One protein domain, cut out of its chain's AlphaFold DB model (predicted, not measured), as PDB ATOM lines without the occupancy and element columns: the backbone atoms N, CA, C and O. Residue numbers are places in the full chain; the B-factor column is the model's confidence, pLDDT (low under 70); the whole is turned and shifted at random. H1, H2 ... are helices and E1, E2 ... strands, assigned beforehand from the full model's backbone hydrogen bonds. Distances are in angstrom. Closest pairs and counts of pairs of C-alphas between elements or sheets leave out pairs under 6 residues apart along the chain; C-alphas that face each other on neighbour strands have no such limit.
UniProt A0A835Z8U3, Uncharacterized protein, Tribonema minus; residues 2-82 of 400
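This is residues 2 to 82 of the 400 residues of an uncharacterized protein of Tribonema minus (UniProt A0A835Z8U3). With little regular structure, this is a long rod of loops, with a small sheet of E1, E2 and E3 and short H1 between unnamed residues 2 to 22 and 50 to 77; residues 76 to 82, with E4, stick out. The 81 printed residues run E1, H1, E2, E3, E4, mostly strand, with 23 in named elements; the sheet, E1 - E2 - E3, is antiparallel. The whole is extended, with radius of gyration of the C-alphas 19.2 A and spans of 67 by 23 by 16 A.

E1, residues 23 to 25, is antiparallel to E2, residues 35 to 41; N 24 and O 36 are within hydrogen-bond range, 2.9 A. H1, residues 31 to 34, only grazes the sheet with residues 32 to 34; it is too short for an O i to N i+4 pair. E2 and E3, residues 44 to 49, form a hairpin; N 39 and O 46 are within hydrogen-bond range, 2.8 A. E4, residues 78 to 80, pairs with no named strand.

E1 begins at C-alpha 23 (345.448, 357.521, 419.170). E2 measures 18.2 A and E3 15.7 A from first to last C-alpha. E4 ends at C-alpha 80 (324.060, 369.225, 452.890).

The two C-alphas farthest apart, Cys 9 and Ser 82, are 68.2 A apart. The printed part has no cut. The link from E3 to E4 is long. No printed residue is under pLDDT 70.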
ATOM      1  N   CYS A   2     357.075 358.394 408.581       85.69
ATOM      2  CA  CYS A   2     358.004 357.896 409.624       85.69
ATOM      3  C   CYS A   2     358.856 356.700 409.150       85.69
ATOM      4  O   CYS A   2     358.363 355.568 409.118       85.69
ATOM      5  N   ASN A   3     360.087 356.958 408.708       85.94
ATOM      6  CA  ASN A   3     360.934 355.977 408.017       85.94
ATOM      7  C   ASN A   3     362.439 356.182 408.276       85.94
ATOM      8  O   ASN A   3     363.255 355.429 407.734       85.94
ATOM      9  N   GLY A   4     362.805 357.180 409.084       84.19
ATOM     10  CA  GLY A   4     364.175 357.476 409.481       84.19
ATOM     11  C   GLY A   4     364.986 358.134 408.373       84.19
ATOM     12  O   GLY A   4     366.215 358.050 408.389       84.19
ATOM     13  N   ARG A   5     364.321 358.735 407.381       84.00
ATOM     14  CA  ARG A   5     364.947 359.431 406.258       84.00
ATOM     15  C   ARG A   5     364.472 360.875 406.193       84.00
ATOM     16  O   ARG A   5     363.329 361.195 406.496       84.00
ATOM     17  N   ASP A   6     365.377 361.720 405.727       81.75
ATOM     18  CA  ASP A   6     365.072 363.076 405.294       81.75
ATOM     19  C   ASP A   6     364.380 363.003 403.916       81.75
ATOM     20  O   ASP A   6     365.025 363.020 402.864       81.75
ATOM     21  N   ASP A   7     363.061 362.787 403.921       81.75
ATOM     22  CA  ASP A   7     362.250 362.637 402.703       81.75
ATOM     23  C   ASP A   7     362.078 363.971 401.935       81.75
ATOM     24  O   ASP A   7     361.669 363.955 400.769       81.75
ATOM     25  N   ASN A   8     362.342 365.119 402.574       82.56
ATOM     26  CA  ASN A   8     362.128 366.465 402.023       82.56
ATOM     27  C   ASN A   8     363.446 367.230 401.735       82.56
ATOM     28  O   ASN A   8     363.403 368.301 401.122       82.56
ATOM     29  N   CYS A   9     364.595 366.639 402.084       81.19
ATOM     30  CA  CYS A   9     365.959 367.148 401.931       81.19
ATOM     31  C   CYS A   9     366.242 368.465 402.682       81.19
ATOM     32  O   CYS A   9     367.046 369.273 402.197       81.19
ATOM     33  N   ASP A  10     365.588 368.723 403.818       83.38
ATOM     34  CA  ASP A  10     365.770 369.954 404.604       83.38
ATOM     35  C   ASP A  10     366.839 369.857 405.710       83.38
ATOM     36  O   ASP A  10     367.173 370.863 406.345       83.38
ATOM     37  N   GLY A  11     367.455 368.683 405.874       80.00
ATOM     38  CA  GLY A  11     368.519 368.423 406.841       80.00
ATOM     39  C   GLY A  11     368.026 367.959 408.210       80.00
ATOM     40  O   GLY A  11     368.859 367.660 409.073       80.00
ATOM     41  N   SER A  12     366.715 367.869 408.417       81.19
ATOM     42  CA  SER A  12     366.110 367.158 409.538       81.19
ATOM     43  C   SER A  12     365.566 365.796 409.084       81.19
ATOM     44  O   SER A  12     365.483 365.497 407.896       81.19
ATOM     45  N   VAL A  13     365.306 364.901 410.041       80.25
ATOM     46  CA  VAL A  13     364.672 363.609 409.762       80.25
ATOM     47  C   VAL A  13     363.320 363.563 410.464       80.25
ATOM     48  O   VAL A  13     363.247 363.775 411.675       80.25
ATOM     49  N   ASP A  14     362.279 363.198 409.711       79.06
ATOM     50  CA  ASP A  14     360.918 362.966 410.201       79.06
ATOM     51  C   ASP A  14     360.318 364.146 411.018       79.06
ATOM     52  O   ASP A  14     359.750 363.964 412.103       79.06
ATOM     53  N   GLU A  15     360.393 365.374 410.490       78.94
ATOM     54  CA  GLU A  15     359.884 366.593 411.147       78.94
ATOM     55  C   GLU A  15     358.362 366.582 411.343       78.94
ATOM     56  O   GLU A  15     357.586 366.154 410.486       78.94
ATOM     57  N   GLY A  16     357.896 367.161 412.458       78.69
ATOM     58  CA  GLY A  16     356.467 367.415 412.669       78.69
ATOM     59  C   GLY A  16     355.634 366.166 412.975       78.69
ATOM     60  O   GLY A  16     354.416 366.193 412.815       78.69
ATOM     61  N   ASN A  17     356.270 365.089 413.451       82.06
ATOM     62  CA  ASN A  17     355.629 363.820 413.810       82.06
ATOM     63  C   ASN A  17     354.873 363.151 412.630       82.06
ATOM     64  O   ASN A  17     353.667 362.886 412.720       82.06
ATOM     65  N   PRO A  18     355.551 362.867 411.503       80.75
ATOM     66  CA  PRO A  18     354.909 362.380 410.290       80.75
ATOM     67  C   PRO A  18     354.361 360.964 410.497       80.75
ATOM     68  O   PRO A  18     355.092 360.037 410.818       80.75
ATOM     69  N   GLY A  19     353.057 360.768 410.295       77.88
ATOM     70  CA  GLY A  19     352.384 359.485 410.560       77.88
ATOM     71  C   GLY A  19     352.019 359.243 412.034       77.88
ATOM     72  O   GLY A  19     351.379 358.233 412.337       77.88
ATOM     73  N   GLY A  20     352.373 360.162 412.939       83.62
ATOM     74  CA  GLY A  20     351.927 360.175 414.331       83.62
ATOM     75  C   GLY A  20     350.638 360.977 414.555       83.62
ATOM     76  O   GLY A  20     349.880 361.254 413.628       83.62
ATOM     77  N   GLY A  21     350.336 361.296 415.815       80.75
ATOM     78  CA  GLY A  21     349.174 362.106 416.220       80.75
ATOM     79  C   GLY A  21     347.856 361.334 416.347       80.75
ATOM     80  O   GLY A  21     346.943 361.779 417.035       80.75
ATOM     81  N   SER A  22     347.759 360.149 415.743       86.00
ATOM     82  CA  SER A  22     346.629 359.242 415.970       86.00
ATOM     83  C   SER A  22     346.701 358.596 417.357       86.00
ATOM     84  O   SER A  22     347.794 358.336 417.867       86.00
ATOM     85  N   ALA A  23     345.538 358.268 417.921       87.88
ATOM     86  CA  ALA A  23     345.448 357.521 419.170       87.88
ATOM     87  C   ALA A  23     346.104 356.133 419.047       87.88
ATOM     88  O   ALA A  23     346.048 355.472 418.001       87.88
ATOM     89  N   CYS A  24     346.733 355.689 420.127       87.38
ATOM     90  CA  CYS A  24     347.275 354.345 420.291       87.38
ATOM     91  C   CYS A  24     347.045 353.852 421.720       87.38
ATOM     92  O   CYS A  24     346.719 354.636 422.610       87.38
ATOM     93  N   THR A  25     347.207 352.545 421.926       86.25
ATOM     94  CA  THR A  25     347.004 351.907 423.228       86.25
ATOM     95  C   THR A  25     348.255 351.167 423.685       86.25
ATOM     96  O   THR A  25     348.776 350.335 422.939       86.25
ATOM     97  N   VAL A  26     348.698 351.415 424.917       86.44
ATOM     98  CA  VAL A  26     349.785 350.682 425.581       86.44
ATOM     99  C   VAL A  26     349.165 349.625 426.496       86.44
ATOM    100  O   VAL A  26     348.667 349.933 427.574       86.44
ATOM    101  N   SER A  27     349.163 348.361 426.065       82.00
ATOM    102  CA  SER A  27     348.457 347.275 426.768       82.00
ATOM    103  C   SER A  27     349.013 346.948 428.159       82.00
ATOM    104  O   SER A  27     348.303 346.333 428.953       82.00
ATOM    105  N   SER A  28     350.262 347.331 428.441       81.75
ATOM    106  CA  SER A  28     350.921 347.145 429.740       81.75
ATOM    107  C   SER A  28     350.529 348.182 430.791       81.75
ATOM    108  O   SER A  28     350.839 347.978 431.958       81.75
ATOM    109  N   ASN A  29     349.883 349.279 430.392       83.94
ATOM    110  CA  ASN A  29     349.440 350.318 431.313       83.94
ATOM    111  C   ASN A  29     348.010 350.041 431.797       83.94
ATOM    112  O   ASN A  29     347.265 349.259 431.186       83.94
ATOM    113  N   THR A  30     347.621 350.725 432.868       83.25
ATOM    114  CA  THR A  30     346.269 350.703 433.442       83.25
ATOM    115  C   THR A  30     345.638 352.094 433.327       83.25
ATOM    116  O   THR A  30     346.323 353.051 432.960       83.25
ATOM    117  N   GLY A  31     344.320 352.178 433.513       84.19
ATOM    118  CA  GLY A  31     343.616 353.455 433.581       84.19
ATOM    119  C   GLY A  31     343.739 354.344 432.343       84.19
ATOM    120  O   GLY A  31     343.791 353.861 431.202       84.19
ATOM    121  N   ALA A  32     343.799 355.654 432.584       86.50
ATOM    122  CA  ALA A  32     343.985 356.686 431.567       86.50
ATOM    123  C   ALA A  32     345.286 356.487 430.767       86.50
ATOM    124  O   ALA A  32     345.303 356.686 429.548       86.50
ATOM    125  N   CYS A  33     346.346 355.976 431.406       86.88
ATOM    126  CA  CYS A  33     347.657 355.751 430.784       86.88
ATOM    127  C   CYS A  33     347.679 354.637 429.734       86.88
ATOM    128  O   CYS A  33     348.689 354.473 429.039       86.88
ATOM    129  N   ARG A  34     346.603 353.852 429.591       87.50
ATOM    130  CA  ARG A  34     346.445 352.962 428.431       87.50
ATOM    131  C   ARG A  34     346.367 353.739 427.139       87.50
ATOM    132  O   ARG A  34     346.860 353.250 426.125       87.50
ATOM    133  N   ASN A  35     345.743 354.910 427.167       87.12
ATOM    134  CA  ASN A  35     345.623 355.761 426.002       87.12
ATOM    135  C   ASN A  35     346.909 356.567 425.831       87.12
ATOM    136  O   ASN A  35     347.493 357.080 426.784       87.12
ATOM    137  N   GLY A  36     347.352 356.676 424.589       86.38
ATOM    138  CA  GLY A  36     348.528 357.437 424.220       86.38
ATOM    139  C   GLY A  36     348.404 357.994 422.814       86.38
ATOM    140  O   GLY A  36     347.442 357.725 422.087       86.38
ATOM    141  N   THR A  37     349.415 358.750 422.415       89.69
ATOM    142  CA  THR A  37     349.492 359.336 421.077       89.69
ATOM    143  C   THR A  37     350.688 358.751 420.350       89.69
ATOM    144  O   THR A  37     351.783 358.649 420.907       89.69
ATOM    145  N   LYS A  38     350.488 358.361 419.087       89.38
ATOM    146  CA  LYS A  38     351.585 357.887 418.243       89.38
ATOM    147  C   LYS A  38     352.597 359.014 418.046       89.38
ATOM    148  O   LYS A  38     352.231 360.096 417.576       89.38
ATOM    149  N   GLN A  39     353.854 358.754 418.374       88.81
ATOM    150  CA  GLN A  39     354.974 359.645 418.101       88.81
ATOM    151  C   GLN A  39     356.015 358.930 417.246       88.81
ATOM    152  O   GLN A  39     356.390 357.793 417.528       88.81
ATOM    153  N   CYS A  40     356.442 359.590 416.176       87.12
ATOM    154  CA  CYS A  40     357.573 359.185 415.364       87.12
ATOM    155  C   CYS A  40     358.857 359.612 416.080       87.12
ATOM    156  O   CYS A  40     359.042 360.788 416.396       87.12
ATOM    157  N   THR A  41     359.725 358.649 416.365       85.00
ATOM    158  CA  THR A  41     361.053 358.881 416.940       85.00
ATOM    159  C   THR A  41     362.026 357.945 416.236       85.00
ATOM    160  O   THR A  41     361.781 356.741 416.174       85.00
ATOM    161  N   ASP A  42     363.089 358.502 415.653       80.50
ATOM    162  CA  ASP A  42     364.135 357.767 414.926       80.50
ATOM    163  C   ASP A  42     363.586 356.765 413.893       80.50
ATOM    164  O   ASP A  42     363.933 355.582 413.877       80.50
ATOM    165  N   GLY A  43     362.663 357.225 413.044       81.44
ATOM    166  CA  GLY A  43     362.088 356.415 411.968       81.44
ATOM    167  C   GLY A  43     361.145 355.300 412.402       81.44
ATOM    168  O   GLY A  43     360.758 354.472 411.577       81.44
ATOM    169  N   THR A  44     360.752 355.278 413.677       84.44
ATOM    170  CA  THR A  44     359.841 354.276 414.229       84.44
ATOM    171  C   THR A  44     358.678 354.953 414.948       84.44
ATOM    172  O   THR A  44     358.859 355.941 415.659       84.44
ATOM    173  N   ILE A  45     357.462 354.429 414.778       85.19
ATOM    174  CA  ILE A  45     356.295 354.929 415.513       85.19
ATOM    175  C   ILE A  45     356.181 354.211 416.856       85.19
ATOM    176  O   ILE A  45     355.905 353.012 416.906       85.19
ATOM    177  N   PHE A  46     356.313 354.976 417.937       86.81
ATOM    178  CA  PHE A  46     356.054 354.543 419.306       86.81
ATOM    179  C   PHE A  46     354.727 355.103 419.813       86.81
ATOM    180  O   PHE A  46     354.230 356.122 419.335       86.81
ATOM    181  N   CYS A  47     354.142 354.430 420.798       85.81
ATOM    182  CA  CYS A  47     353.000 354.964 421.527       85.81
ATOM    183  C   CYS A  47     353.500 355.627 422.808       85.81
ATOM    184  O   CYS A  47     354.049 354.937 423.665       85.81
ATOM    185  N   VAL A  48     353.320 356.942 422.935       87.62
ATOM    186  CA  VAL A  48     353.646 357.667 424.169       87.62
ATOM    187  C   VAL A  48     352.376 357.728 425.023       87.62
ATOM    188  O   VAL A  48     351.407 358.358 424.583       87.62
ATOM    189  N   PRO A  49     352.330 357.044 426.182       84.69
ATOM    190  CA  PRO A  49     351.155 357.041 427.046       84.69
ATOM    191  C   PRO A  49     350.928 358.412 427.691       84.69
ATOM    192  O   PRO A  49     351.852 359.222 427.795       84.69
ATOM    193  N   GLN A  50     349.696 358.669 428.131       83.56
ATOM    194  CA  GLN A  50     349.385 359.841 428.951       83.56
ATOM    195  C   GLN A  50     350.192 359.835 430.262       83.56
ATOM    196  O   GLN A  50     350.532 358.778 430.792       83.56
ATOM    197  N   THR A  51     350.531 361.025 430.766       84.88
ATOM    198  CA  THR A  51     351.238 361.188 432.043       84.88
ATOM    199  C   THR A  51     350.271 360.998 433.214       84.88
ATOM    200  O   THR A  51     349.233 361.662 433.194       84.88
ATOM    201  N   PRO A  52     350.621 360.197 434.237       89.31
ATOM    202  CA  PRO A  52     349.834 360.071 435.462       89.31
ATOM    203  C   PRO A  52     349.525 361.422 436.118       89.31
ATOM    204  O   PRO A  52     350.423 362.257 436.270       89.31
ATOM    205  N   THR A  53     348.283 361.623 436.549       89.38
ATOM    206  CA  THR A  53     347.840 362.787 437.333       89.38
ATOM    207  C   THR A  53     347.190 362.339 438.642       89.38
ATOM    208  O   THR A  53     346.739 361.205 438.704       89.38
ATOM    209  N   PRO A  54     347.131 363.174 439.701       90.44
ATOM    210  CA  PRO A  54     346.386 362.821 440.909       90.44
ATOM    211  C   PRO A  54     344.927 362.495 440.590       90.44
ATOM    212  O   PRO A  54     344.333 363.183 439.758       90.44
ATOM    213  N   GLU A  55     344.367 361.514 441.295       90.00
ATOM    214  CA  GLU A  55     342.982 361.087 441.111       90.00
ATOM    215  C   GLU A  55     341.997 362.253 441.215       90.00
ATOM    216  O   GLU A  55     342.037 363.077 442.142       90.00
ATOM    217  N   VAL A  56     341.059 362.284 440.276       92.19
ATOM    218  CA  VAL A  56     339.847 363.091 440.343       92.19
ATOM    219  C   VAL A  56     338.678 362.127 440.314       92.19
ATOM    220  O   VAL A  56     338.678 361.211 439.517       92.19
ATOM    221  N   CYS A  57     337.648 362.369 441.126       93.00
ATOM    222  CA  CYS A  57     336.475 361.501 441.181       93.00
ATOM    223  C   CYS A  57     335.687 361.496 439.855       93.00
ATOM    224  O   CYS A  57     334.747 362.282 439.687       93.00
ATOM    225  N   ASN A  58     336.097 360.655 438.909       91.94
ATOM    226  CA  ASN A  58     335.609 360.620 437.530       91.94
ATOM    227  C   ASN A  58     335.430 359.180 437.002       91.94
ATOM    228  O   ASN A  58     334.913 358.999 435.895       91.94
ATOM    229  N   GLY A  59     335.799 358.162 437.791       90.25
ATOM    230  CA  GLY A  59     335.658 356.750 437.437       90.25
ATOM    231  C   GLY A  59     336.780 356.223 436.543       90.25
ATOM    232  O   GLY A  59     336.619 355.168 435.920       90.25
ATOM    233  N   ILE A  60     337.889 356.952 436.448       90.50
ATOM    234  CA  ILE A  60     339.087 356.626 435.681       90.50
ATOM    235  C   ILE A  60     340.263 356.585 436.657       90.50
ATOM    236  O   ILE A  60     340.371 357.421 437.534       90.50
ATOM    237  N   ASP A  61     341.139 355.600 436.480       90.69
ATOM    238  CA  ASP A  61     342.446 355.523 437.145       90.69
ATOM    239  C   ASP A  61     343.388 356.546 436.470       90.69
ATOM    240  O   ASP A  61     343.932 356.286 435.384       90.69
ATOM    241  N   ASP A  62     343.453 357.757 437.034       90.88
ATOM    242  CA  ASP A  62     344.170 358.930 436.504       90.88
ATOM    243  C   ASP A  62     345.679 358.854 436.800       90.88
ATOM    244  O   ASP A  62     346.503 359.360 436.023       90.88
ATOM    245  N   ASN A  63     346.055 358.224 437.915       90.31
ATOM    246  CA  ASN A  63     347.438 358.063 438.361       90.31
ATOM    247  C   ASN A  63     348.076 356.734 437.917       90.31
ATOM    248  O   ASN A  63     349.295 356.556 438.023       90.31
ATOM    249  N   CYS A  64     347.270 355.844 437.344       89.75
ATOM    250  CA  CYS A  64     347.666 354.604 436.699       89.75
ATOM    251  C   CYS A  64     348.285 353.574 437.654       89.75
ATOM    252  O   CYS A  64     349.121 352.765 437.229       89.75
ATOM    253  N   ASP A  65     347.889 353.592 438.930       88.69
ATOM    254  CA  ASP A  65     348.331 352.640 439.952       88.69
ATOM    255  C   ASP A  65     347.519 351.330 439.959       88.69
ATOM    256  O   ASP A  65     347.923 350.340 440.582       88.69
ATOM    257  N   GLY A  66     346.432 351.284 439.181       87.69
ATOM    258  CA  GLY A  66     345.545 350.135 439.039       87.69
ATOM    259  C   GLY A  66     344.303 350.167 439.928       87.69
ATOM    260  O   GLY A  66     343.483 349.246 439.835       87.69
ATOM    261  N   SER A  67     344.144 351.204 440.744       90.81
ATOM    262  CA  SER A  67     342.938 351.520 441.506       90.81
ATOM    263  C   SER A  67     342.206 352.677 440.830       90.81
ATOM    264  O   SER A  67     342.808 353.494 440.156       90.81
ATOM    265  N   VAL A  68     340.878 352.698 440.929       90.88
ATOM    266  CA  VAL A  68     340.069 353.795 440.379       90.88
ATOM    267  C   VAL A  68     339.587 354.652 441.539       90.88
ATOM    268  O   VAL A  68     338.968 354.108 442.462       90.88
ATOM    269  N   ASP A  69     339.808 355.966 441.457       89.81
ATOM    270  CA  ASP A  69     339.357 356.967 442.425       89.81
ATOM    271  C   ASP A  69     339.761 356.657 443.893       89.81
ATOM    272  O   ASP A  69     338.973 356.855 444.834       89.81
ATOM    273  N   GLU A  70     340.962 356.131 444.146       89.19
ATOM    274  CA  GLU A  70     341.398 355.771 445.498       89.19
ATOM    275  C   GLU A  70     341.697 356.989 446.388       89.19
ATOM    276  O   GLU A  70     342.014 358.091 445.948       89.19
ATOM    277  N   GLY A  71     341.553 356.814 447.707       88.75
ATOM    278  CA  GLY A  71     341.840 357.885 448.669       88.75
ATOM    279  C   GLY A  71     340.787 359.001 448.757       88.75
ATOM    280  O   GLY A  71     341.045 360.010 449.409       88.75
ATOM    281  N   ASN A  72     339.588 358.808 448.192       90.19
ATOM    282  CA  ASN A  72     338.463 359.755 448.253       90.19
ATOM    283  C   ASN A  72     338.762 361.128 447.599       90.19
ATOM    284  O   ASN A  72     338.644 362.173 448.256       90.19
ATOM    285  N   PRO A  73     339.141 361.157 446.308       90.81
ATOM    286  CA  PRO A  73     339.485 362.389 445.607       90.81
ATOM    287  C   PRO A  73     338.290 363.353 445.559       90.81
ATOM    288  O   PRO A  73     337.161 362.972 445.257       90.81
ATOM    289  N   GLY A  74     338.514 364.626 445.900       87.88
ATOM    290  CA  GLY A  74     337.446 365.637 445.969       87.88
ATOM    291  C   GLY A  74     336.454 365.478 447.138       87.88
ATOM    292  O   GLY A  74     335.512 366.273 447.244       87.88
ATOM    293  N   GLY A  75     336.653 364.489 448.018       90.44
ATOM    294  CA  GLY A  75     335.843 364.248 449.212       90.44
ATOM    295  C   GLY A  75     336.329 364.970 450.477       90.44
ATOM    296  O   GLY A  75     337.199 365.837 450.439       90.44
ATOM    297  N   GLY A  76     335.718 364.648 451.621       87.44
ATOM    298  CA  GLY A  76     336.088 365.147 452.955       87.44
ATOM    299  C   GLY A  76     335.529 366.527 453.328       87.44
ATOM    300  O   GLY A  76     335.464 366.865 454.506       87.44
ATOM    301  N   GLY A  77     335.081 367.319 452.351       90.25
ATOM    302  CA  GLY A  77     334.371 368.572 452.620       90.25
ATOM    303  C   GLY A  77     332.968 368.341 453.191       90.25
ATOM    304  O   GLY A  77     332.326 367.338 452.874       90.25
ATOM    305  N   SER A  78     332.464 369.295 453.977       90.94
ATOM    306  CA  SER A  78     331.067 369.290 454.414       90.94
ATOM    307  C   SER A  78     330.117 369.539 453.238       90.94
ATOM    308  O   SER A  78     330.442 370.221 452.256       90.94
ATOM    309  N   CYS A  79     328.933 368.950 453.317       89.75
ATOM    310  CA  CYS A  79     327.854 369.127 452.356       89.75
ATOM    311  C   CYS A  79     326.501 368.966 453.054       89.75
ATOM    312  O   CYS A  79     326.439 368.489 454.186       89.75
ATOM    313  N   THR A  80     325.425 369.376 452.383       89.31
ATOM    314  CA  THR A  80     324.060 369.225 452.890       89.31
ATOM    315  C   THR A  80     323.260 368.253 452.031       89.31
ATOM    316  O   THR A  80     323.265 368.344 450.800       89.31
ATOM    317  N   VAL A  81     322.562 367.317 452.674       88.06
ATOM    318  CA  VAL A  81     321.658 366.375 452.001       88.06
ATOM    319  C   VAL A  81     320.246 366.943 452.048       88.06
ATOM    320  O   VAL A  81     319.602 366.995 453.095       88.06
ATOM    321  N   SER A  82     319.767 367.411 450.897       82.75
ATOM    322  CA  SER A  82     318.410 367.947 450.776       82.75
ATOM    323  C   SER A  82     317.375 366.843 451.002       82.75
ATOM    324  O   SER A  82     317.424 365.816 450.332       82.75
TER     325      SER A  82